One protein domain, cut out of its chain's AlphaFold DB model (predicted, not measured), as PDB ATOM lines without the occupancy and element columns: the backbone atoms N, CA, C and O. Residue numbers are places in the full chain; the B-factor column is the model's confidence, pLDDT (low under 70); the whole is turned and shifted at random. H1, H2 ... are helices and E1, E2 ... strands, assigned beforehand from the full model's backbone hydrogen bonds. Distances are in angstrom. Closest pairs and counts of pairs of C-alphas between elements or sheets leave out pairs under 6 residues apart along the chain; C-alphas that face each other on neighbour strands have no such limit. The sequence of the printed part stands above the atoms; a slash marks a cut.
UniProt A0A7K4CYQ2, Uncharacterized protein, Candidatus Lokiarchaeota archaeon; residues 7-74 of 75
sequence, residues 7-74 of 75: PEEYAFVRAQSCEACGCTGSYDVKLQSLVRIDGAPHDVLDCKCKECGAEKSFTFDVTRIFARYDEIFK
ATOM      1  N   PRO A   7      20.011   6.819 -24.406       87.75
ATOM      2  CA  PRO A   7      18.780   7.619 -24.456       87.75
ATOM      3  C   PRO A   7      18.189   7.828 -25.862       87.75
ATOM      4  O   PRO A   7      16.958   7.884 -25.994       87.75
ATOM      5  N   GLU A   8      19.032   7.922 -26.890       88.19
ATOM      6  CA  GLU A   8      18.654   8.041 -28.299       88.19
ATOM      7  C   GLU A   8      17.830   6.835 -28.772       88.19
ATOM      8  O   GLU A   8      16.797   7.015 -29.424       88.19
ATOM      9  N   GLU A   9      18.199   5.617 -28.372       88.56
ATOM     10  CA  GLU A   9      17.473   4.381 -28.706       88.56
ATOM     11  C   GLU A   9      16.031   4.441 -28.194       88.56
ATOM     12  O   GLU A   9      15.064   4.224 -28.929       88.56
ATOM     13  N   TYR A  10      15.865   4.819 -26.926       88.00
ATOM     14  CA  TYR A  10      14.553   4.932 -26.296       88.00
ATOM     15  C   TYR A  10      13.719   6.066 -26.897       88.00
ATOM     16  O   TYR A  10      12.497   5.941 -27.016       88.00
ATOM     17  N   ALA A  11      14.346   7.191 -27.255       89.50
ATOM     18  CA  ALA A  11      13.669   8.280 -27.951       89.50
ATOM     19  C   ALA A  11      13.183   7.829 -29.334       89.50
ATOM     20  O   ALA A  11      12.027   8.089 -29.679       89.50
ATOM     21  N   PHE A  12      14.015   7.087 -30.069       90.88
ATOM     22  CA  PHE A  12      13.650   6.499 -31.350       90.88
ATOM     23  C   PHE A  12      12.449   5.563 -31.207       90.88
ATOM     24  O   PHE A  12      11.449   5.777 -31.888       90.88
ATOM     25  N   VAL A  13      12.495   4.589 -30.289       90.94
ATOM     26  CA  VAL A  13      11.388   3.642 -30.046       90.94
ATOM     27  C   VAL A  13      10.087   4.378 -29.720       90.94
ATOM     28  O   VAL A  13       9.040   4.070 -30.293       90.94
ATOM     29  N   ARG A  14      10.145   5.396 -28.852       87.75
ATOM     30  CA  ARG A  14       8.977   6.217 -28.480       87.75
ATOM     31  C   ARG A  14       8.445   7.095 -29.610       87.75
ATOM     32  O   ARG A  14       7.327   7.582 -29.495       87.75
ATOM     33  N   ALA A  15       9.200   7.319 -30.677       90.12
ATOM     34  CA  ALA A  15       8.721   8.050 -31.845       90.12
ATOM     35  C   ALA A  15       8.057   7.133 -32.889       90.12
ATOM     36  O   ALA A  15       7.390   7.629 -33.795       90.12
ATOM     37  N   GLN A  16       8.215   5.808 -32.779       91.38
ATOM     38  CA  GLN A  16       7.692   4.875 -33.774       91.38
ATOM     39  C   GLN A  16       6.179   4.682 -33.662       91.38
ATOM     40  O   GLN A  16       5.611   4.558 -32.571       91.38
ATOM     41  N   SER A  17       5.537   4.596 -34.824       92.62
ATOM     42  CA  SER A  17       4.156   4.139 -34.943       92.62
ATOM     43  C   SER A  17       4.088   2.617 -34.929       92.62
ATOM     44  O   SER A  17       4.959   1.927 -35.461       92.62
ATOM     45  N   CYS A  18       3.040   2.082 -34.312       92.38
ATOM     46  CA  CYS A  18       2.748   0.664 -34.359       92.38
ATOM     47  C   CYS A  18       2.258   0.279 -35.754       92.38
ATOM     48  O   CYS A  18       1.242   0.787 -36.213       92.38
ATOM     49  N   GLU A  19       2.942  -0.651 -36.413       90.25
ATOM     50  CA  GLU A  19       2.568  -1.107 -37.760       90.25
ATOM     51  C   GLU A  19       1.237  -1.874 -37.780       90.25
ATOM     52  O   GLU A  19       0.559  -1.903 -38.801       90.25
ATOM     53  N   ALA A  20       0.837  -2.461 -36.646       91.12
ATOM     54  CA  ALA A  20      -0.389  -3.248 -36.544       91.12
ATOM     55  C   ALA A  20      -1.653  -2.385 -36.374       91.12
ATOM     56  O   ALA A  20      -2.680  -2.687 -36.975       91.12
ATOM     57  N   CYS A  21      -1.603  -1.330 -35.552       92.62
ATOM     58  CA  CYS A  21      -2.778  -0.497 -35.248       92.62
ATOM     59  C   CYS A  21      -2.626   0.988 -35.616       92.62
ATOM     60  O   CYS A  21      -3.574   1.753 -35.455       92.62
ATOM     61  N   GLY A  22      -1.455   1.415 -36.090       90.50
ATOM     62  CA  GLY A  22      -1.187   2.783 -36.538       90.50
ATOM     63  C   GLY A  22      -0.983   3.818 -35.427       90.50
ATOM     64  O   GLY A  22      -0.716   4.976 -35.737       90.50
ATOM     65  N   CYS A  23      -1.090   3.451 -34.145       89.31
ATOM     66  CA  CYS A  23      -0.900   4.404 -33.050       89.31
ATOM     67  C   CYS A  23       0.572   4.830 -32.931       89.31
ATOM     68  O   CYS A  23       1.480   4.004 -33.034       89.31
ATOM     69  N   THR A  24       0.825   6.115 -32.700       84.19
ATOM     70  CA  THR A  24       2.185   6.653 -32.547       84.19
ATOM     71  C   THR A  24       2.588   6.714 -31.082       84.19
ATOM     72  O   THR A  24       1.801   7.134 -30.238       84.19
ATOM     73  N   GLY A  25       3.832   6.338 -30.790       69.62
ATOM     74  CA  GLY A  25       4.448   6.546 -29.481       69.62
ATOM     75  C   GLY A  25       3.958   5.630 -28.370       69.62
ATOM     76  O   GLY A  25       4.034   5.964 -27.188       69.62
ATOM     77  N   SER A  26       3.493   4.444 -28.751       77.12
ATOM     78  CA  SER A  26       2.891   3.490 -27.823       77.12
ATOM     79  C   SER A  26       3.767   2.271 -27.538       77.12
ATOM     80  O   SER A  26       3.277   1.344 -26.911       77.12
ATOM     81  N   TYR A  27       5.026   2.205 -27.979       90.75
ATOM     82  CA  TYR A  27       5.892   1.064 -27.656       90.75
ATOM     83  C   TYR A  27       6.516   1.207 -26.259       90.75
ATOM     84  O   TYR A  27       7.240   2.160 -25.986       90.75
ATOM     85  N   ASP A  28       6.234   0.242 -25.380       91.81
ATOM     86  CA  ASP A  28       6.951   0.041 -24.117       91.81
ATOM     87  C   ASP A  28       8.054  -0.993 -24.312       91.81
ATOM     88  O   ASP A  28       7.774  -2.102 -24.774       91.81
ATOM     89  N   VAL A  29       9.271  -0.662 -23.883       93.62
ATOM     90  CA  VAL A  29      10.383  -1.617 -23.823       93.62
ATOM     91  C   VAL A  29      10.100  -2.636 -22.718       93.62
ATOM     92  O   VAL A  29       9.783  -2.271 -21.583       93.62
ATOM     93  N   LYS A  30      10.175  -3.923 -23.054       95.06
ATOM     94  CA  LYS A  30       9.998  -5.053 -22.130       95.06
ATOM     95  C   LYS A  30      11.317  -5.702 -21.764       95.06
ATOM     96  O   LYS A  30      11.502  -6.067 -20.607       95.06
ATOM     97  N   LEU A  31      12.210  -5.826 -22.737       94.62
ATOM     98  CA  LEU A  31      13.534  -6.386 -22.547       94.62
ATOM     99  C   LEU A  31      14.536  -5.583 -23.371       94.62
ATOM    100  O   LEU A  31      14.246  -5.180 -24.493       94.62
ATOM    101  N   GLN A  32      15.706  -5.365 -22.781       94.69
ATOM    102  CA  GLN A  32      16.891  -4.862 -23.458       94.69
ATOM    103  C   GLN A  32      17.958  -5.949 -23.377       94.69
ATOM    104  O   GLN A  32      18.141  -6.553 -22.317       94.69
ATOM    105  N   SER A  33      18.615  -6.249 -24.493       94.75
ATOM    106  CA  SER A  33      19.612  -7.315 -24.582       94.75
ATOM    107  C   SER A  33      20.763  -6.922 -25.492       94.75
ATOM    108  O   SER A  33      20.567  -6.641 -26.671       94.75
ATOM    109  N   LEU A  34      21.982  -7.015 -24.958       92.81
ATOM    110  CA  LEU A  34      23.203  -6.868 -25.738       92.81
ATOM    111  C   LEU A  34      23.555  -8.202 -26.407       92.81
ATOM    112  O   LEU A  34      23.853  -9.192 -25.733       92.81
ATOM    113  N   VAL A  35      23.558  -8.223 -27.735       93.88
ATOM    114  CA  VAL A  35      23.858  -9.407 -28.552       93.88
ATOM    115  C   VAL A  35      25.009  -9.127 -29.516       93.88
ATOM    116  O   VAL A  35      25.410  -7.983 -29.722       93.88
ATOM    117  N   ARG A  36      25.568 -10.177 -30.125       91.94
ATOM    118  CA  ARG A  36      26.529 -10.043 -31.229       91.94
ATOM    119  C   ARG A  36      25.887 -10.517 -32.523       91.94
ATOM    120  O   ARG A  36      25.485 -11.673 -32.608       91.94
ATOM    121  N   ILE A  37      25.840  -9.639 -33.518       91.38
ATOM    122  CA  ILE A  37      25.375  -9.941 -34.877       91.38
ATOM    123  C   ILE A  37      26.580  -9.733 -35.790       91.38
ATOM    124  O   ILE A  37      27.193  -8.668 -35.762       91.38
ATOM    125  N   ASP A  38      26.992 -10.788 -36.497       91.81
ATOM    126  CA  ASP A  38      28.191 -10.801 -37.353       91.81
ATOM    127  C   ASP A  38      29.472 -10.302 -36.651       91.81
ATOM    128  O   ASP A  38      30.345  -9.667 -37.237       91.81
ATOM    129  N   GLY A  39      29.588 -10.592 -35.350       89.12
ATOM    130  CA  GLY A  39      30.729 -10.213 -34.508       89.12
ATOM    131  C   GLY A  39      30.644  -8.813 -33.888       89.12
ATOM    132  O   GLY A  39      31.326  -8.566 -32.886       89.12
ATOM    133  N   ALA A  40      29.771  -7.939 -34.392       89.56
ATOM    134  CA  ALA A  40      29.567  -6.586 -33.880       89.56
ATOM    135  C   ALA A  40      28.514  -6.549 -32.752       89.56
ATOM    136  O   ALA A  40      27.497  -7.252 -32.832       89.56
ATOM    137  N   PRO A  41      28.736  -5.763 -31.681       91.94
ATOM    138  CA  PRO A  41      27.777  -5.626 -30.594       91.94
ATOM    139  C   PRO A  41      26.557  -4.820 -31.051       91.94
ATOM    140  O   PRO A  41      26.680  -3.732 -31.612       91.94
ATOM    141  N   HIS A  42      25.381  -5.361 -30.775       93.94
ATOM    142  CA  HIS A  42      24.104  -4.726 -31.046       93.94
ATOM    143  C   HIS A  42      23.256  -4.727 -29.784       93.94
ATOM    144  O   HIS A  42      23.238  -5.721 -29.055       93.94
ATOM    145  N   ASP A  43      22.533  -3.640 -29.561       94.62
ATOM    146  CA  ASP A  43      21.504  -3.579 -28.537       94.62
ATOM    147  C   ASP A  43      20.138  -3.878 -29.154       94.62
ATOM    148  O   ASP A  43      19.793  -3.375 -30.229       94.62
ATOM    149  N   VAL A  44      19.374  -4.750 -28.506       95.94
ATOM    150  CA  VAL A  44      18.051  -5.180 -28.960       95.94
ATOM    151  C   VAL A  44      17.019  -4.799 -27.913       95.94
ATOM    152  O   VAL A  44      17.074  -5.272 -26.779       95.94
ATOM    153  N   LEU A  45      16.058  -3.966 -28.317       96.19
ATOM    154  CA  LEU A  45      14.917  -3.557 -27.501       96.19
ATOM    155  C   LEU A  45      13.660  -4.294 -27.960       96.19
ATOM    156  O   LEU A  45      13.052  -3.931 -28.972       96.19
ATOM    157  N   ASP A  46      13.241  -5.299 -27.197       96.69
ATOM    158  CA  ASP A  46      11.959  -5.968 -27.396       96.69
ATOM    159  C   ASP A  46      10.851  -5.127 -26.783       96.69
ATOM    160  O   ASP A  46      10.833  -4.849 -25.579       96.69
ATOM    161  N   CYS A  47       9.918  -4.705 -27.624       95.94
ATOM    162  CA  CYS A  47       8.885  -3.756 -27.270       95.94
ATOM    163  C   CYS A  47       7.492  -4.333 -27.481       95.94
ATOM    164  O   CYS A  47       7.256  -5.173 -28.348       95.94
ATOM    165  N   LYS A  48       6.537  -3.800 -26.723       95.31
ATOM    166  CA  LYS A  48       5.115  -4.107 -26.860       95.31
ATOM    167  C   LYS A  48       4.309  -2.828 -27.007       95.31
ATOM    168  O   LYS A  48       4.463  -1.900 -26.214       95.31
ATOM    169  N   CYS A  49       3.437  -2.780 -28.008       94.38
ATOM    170  CA  CYS A  49       2.480  -1.696 -28.173       94.38
ATOM    171  C   CYS A  49       1.502  -1.675 -26.986       94.38
ATOM    172  O   CYS A  49       0.868  -2.686 -26.683       94.38
ATOM    173  N   LYS A  50       1.353  -0.521 -26.335       91.62
ATOM    174  CA  LYS A  50       0.424  -0.284 -25.222       91.62
ATOM    175  C   LYS A  50      -1.038  -0.402 -25.630       91.62
ATOM    176  O   LYS A  50      -1.844  -0.838 -24.821       91.62
ATOM    177  N   GLU A  51      -1.351  -0.057 -26.878       93.50
ATOM    178  CA  GLU A  51      -2.731  -0.003 -27.366       93.50
ATOM    179  C   GLU A  51      -3.230  -1.372 -27.835       93.50
ATOM    180  O   GLU A  51      -4.269  -1.844 -27.385       93.50
ATOM    181  N   CYS A  52      -2.497  -2.037 -28.737       93.81
ATOM    182  CA  CYS A  52      -2.948  -3.299 -29.341       93.81
ATOM    183  C   CYS A  52      -2.200  -4.541 -28.843       93.81
ATOM    184  O   CYS A  52      -2.582  -5.663 -29.165       93.81
ATOM    185  N   GLY A  53      -1.118  -4.366 -28.083       93.81
ATOM    186  CA  GLY A  53      -0.307  -5.474 -27.589       93.81
ATOM    187  C   GLY A  53       0.630  -6.114 -28.614       93.81
ATOM    188  O   GLY A  53       1.302  -7.072 -28.246       93.81
ATOM    189  N   ALA A  54       0.711  -5.608 -29.850       94.50
ATOM    190  CA  ALA A  54       1.645  -6.116 -30.855       94.50
ATOM    191  C   ALA A  54       3.104  -5.953 -30.403       94.50
ATOM    192  O   ALA A  54       3.484  -4.914 -29.855       94.50
ATOM    193  N   GLU A  55       3.914  -6.973 -30.661       95.06
ATOM    194  CA  GLU A  55       5.331  -7.009 -30.304       95.06
ATOM    195  C   GLU A  55       6.196  -6.536 -31.475       95.06
ATOM    196  O   GLU A  55       5.849  -6.728 -32.642       95.06
ATOM    197  N   LYS A  56       7.306  -5.866 -31.162       94.44
ATOM    198  CA  LYS A  56       8.293  -5.410 -32.143       94.44
ATOM    199  C   LYS A  56       9.660  -5.301 -31.485       94.44
ATOM    200  O   LYS A  56       9.770  -4.705 -30.419       94.44
ATOM    201  N   SER A  57      10.686  -5.808 -32.156       95.75
ATOM    202  CA  SER A  57      12.075  -5.668 -31.720       95.75
ATOM    203  C   SER A  57      12.770  -4.577 -32.529       95.75
ATOM    204  O   SER A  57      12.611  -4.495 -33.750       95.75
ATOM    205  N   PHE A  58      13.544  -3.736 -31.850       94.88
ATOM    206  CA  PHE A  58      14.404  -2.731 -32.470       94.88
ATOM    207  C   PHE A  58      15.863  -3.094 -32.235       94.88
ATOM    208  O   PHE A  58      16.228  -3.441 -31.117       94.88
ATOM    209  N   THR A  59      16.685  -3.003 -33.278       95.62
ATOM    210  CA  THR A  59      18.106  -3.364 -33.220       95.62
ATOM    211  C   THR A  59      18.979  -2.153 -33.526       95.62
ATOM    212  O   THR A  59      18.868  -1.520 -34.590       95.62
ATOM    213  N   PHE A  60      19.877  -1.856 -32.596       94.12
ATOM    214  CA  PHE A  60      20.797  -0.732 -32.640       94.12
ATOM    215  C   PHE A  60      22.233  -1.243 -32.699       94.12
ATOM    216  O   PHE A  60      22.618  -2.127 -31.943       94.12
ATOM    217  N   ASP A  61      23.017  -0.718 -33.633       92.19
ATOM    218  CA  ASP A  61      24.456  -0.959 -33.676       92.19
ATOM    219  C   ASP A  61      25.106  -0.031 -32.651       92.19
ATOM    220  O   ASP A  61      25.098   1.195 -32.808       92.19
ATOM    221  N   VAL A  62      25.649  -0.640 -31.601       91.38
ATOM    222  CA  VAL A  62      26.281   0.056 -30.479       91.38
ATOM    223  C   VAL A  62      27.797  -0.086 -30.512       91.38
ATOM    224  O   VAL A  62      28.458   0.171 -29.511       91.38
ATOM    225  N   THR A  63      28.391  -0.464 -31.647       88.56
ATOM    226  CA  THR A  63      29.844  -0.676 -31.784       88.56
ATOM    227  C   THR A  63      30.656   0.527 -31.312       88.56
ATOM    228  O   THR A  63      31.655   0.361 -30.612       88.56
ATOM    229  N   ARG A  64      30.212   1.747 -31.636       84.50
ATOM    230  CA  ARG A  64      30.901   2.990 -31.248       84.50
ATOM    231  C   ARG A  64      30.840   3.238 -29.742       84.50
ATOM    232  O   ARG A  64      31.849   3.589 -29.136       84.50
ATOM    233  N   ILE A  65      29.671   3.011 -29.143       83.31
ATOM    234  CA  ILE A  65      29.459   3.121 -27.698       83.31
ATOM    235  C   ILE A  65      30.295   2.052 -26.990       83.31
ATOM    236  O   ILE A  65      31.096   2.363 -26.113       83.31
ATOM    237  N   PHE A  66      30.168   0.798 -27.417       79.19
ATOM    238  CA  PHE A  66      30.828  -0.349 -26.806       79.19
ATOM    239  C   PHE A  66      32.353  -0.226 -26.839       79.19
ATOM    240  O   PHE A  66      32.991  -0.484 -25.825       79.19
ATOM    241  N   ALA A  67      32.940   0.232 -27.951       78.31
ATOM    242  CA  ALA A  67      34.379   0.485 -28.042       78.31
ATOM    243  C   ALA A  67      34.851   1.494 -26.983       78.31
ATOM    244  O   ALA A  67      35.799   1.218 -26.254       78.31
ATOM    245  N   ARG A  68      34.126   2.608 -26.821       72.25
ATOM    246  CA  ARG A  68      34.441   3.632 -25.815       72.25
ATOM    247  C   ARG A  68      34.375   3.089 -24.385       72.25
ATOM    248  O   ARG A  68      35.196   3.468 -23.557       72.25
ATOM    249  N   TYR A  69      33.407   2.226 -24.072       69.44
ATOM    250  CA  TYR A  69      33.326   1.583 -22.755       69.44
ATOM    251  C   TYR A  69      34.431   0.530 -22.571       69.44
ATOM    252  O   TYR A  69      35.071   0.501 -21.525       69.44
ATOM    253  N   ASP A  70      34.728  -0.291 -23.577       68.50
ATOM    254  CA  ASP A  70      35.798  -1.296 -23.504       68.50
ATOM    255  C   ASP A  70      37.177  -0.654 -23.244       68.50
ATOM    256  O   ASP A  70      37.973  -1.169 -22.460       68.50
ATOM    257  N   GLU A  71      37.436   0.527 -23.814       62.09
ATOM    258  CA  GLU A  71      38.645   1.320 -23.544       62.09
ATOM    259  C   GLU A  71      38.716   1.865 -22.108       62.09
ATOM    260  O   GLU A  71      39.806   2.009 -21.558       62.09
ATOM    261  N   ILE A  72      37.571   2.158 -21.486       59.78
ATOM    262  CA  ILE A  72      37.490   2.723 -20.129       59.78
ATOM    263  C   ILE A  72      37.522   1.624 -19.053       59.78
ATOM    264  O   ILE A  72      38.040   1.850 -17.960       59.78
ATOM    265  N   PHE A  73      36.970   0.443 -19.341       57.09
ATOM    266  CA  PHE A  73      36.753  -0.628 -18.358       57.09
ATOM    267  C   PHE A  73      37.720  -1.817 -18.487       57.09
ATOM    268  O   PHE A  73      37.595  -2.783 -17.734       57.09
ATOM    269  N   LYS A  74      38.730  -1.733 -19.363       54.84
ATOM    270  CA  LYS A  74      39.936  -2.573 -19.288       54.84
ATOM    271  C   LYS A  74      40.791  -2.160 -18.079       54.84
ATOM    272  O   LYS A  74      41.704  -1.349 -18.213       54.84
TER     273      LYS A  74
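Overview. This is residues 7 to 74 of the 75 residues of an uncharacterized protein of Candidatus Lokiarchaeota archaeon (UniProt A0A7K4CYQ2). Picture a long, narrow, strongly twisted ribbon of three strands, with the short helix H1 packed over part of one face and a second helix, H2, carrying on from one end as a tail whose residues 68 to 74 stick out free. The looping link of residues 16 to 26 and the turn from E2 to E3 lie at the ribbon's other end, away from H2. The printed part has 68 residues with two named helices and three named strands, in the order H1, E1, E2, E3, H2; the sheet's order is E1 - E2 - E3, antiparallel throughout, and the class is mixed, helices and strands. The whole is loose, a rod spanning 45 by 21 by 15 A, with a radius of gyration of the C-alphas of 13.9 A.

Along the chain. Find C-alpha 7 at (18.780, 7.619, -24.456); from there H1, residues 7 to 15, runs 12.5 A. Go on to C-alpha 27 at (5.892, 1.064, -27.656), where E1, residues 27 to 37, begins; it spans 23.5 A and bends by 75 degrees at residue 30. E2, residues 40 to 49, then runs 28.1 A, and E3, residues 55 to 61, runs 20.3 A. H2, residues 63 to 73, covers 15.1 A and ends at C-alpha 73, at (36.753, -0.628, -18.358).

Arrangement. Start with the sheet, a meander, each strand the antiparallel neighbour of the one before; E2 is its inner strand. E1 and E2 form a hairpin, their directions at 160 degrees; look for N 33 and O 44 within hydrogen-bond range at 2.9 A. E2 and E3 form a hairpin too, at 155 degrees, with N 45 and O 58 at 2.9 A. H1 is on the sheet at a height over the sheet of 8.6 A, over E2, and runs slantwise to the strands, at 37 degrees to E2 on the local plane. The closest C-alphas of H1 and E1 are those of Arg 14 and Tyr 27, at 6.1 A. H2 is on the sheet through its residues 63 to 67; its closest C-alpha pair with E2 is Pro 41 and Thr 63, at 5.5 A. H1 and H2 are apart. In H1 and H2 every O i to N i+4 pair is within hydrogen-bond range.

Size, cuts and confidence. The two C-alphas farthest apart are those of Cys 21 and Lys 74, at 45.6 A. The printed part has no cut. The link from H1 to E1, 11 residues, is long; the other three links are tight. The mean pLDDT of the printed part is 88.1, and confidence is low, under 70, at residue 25 and residues 69 to 74.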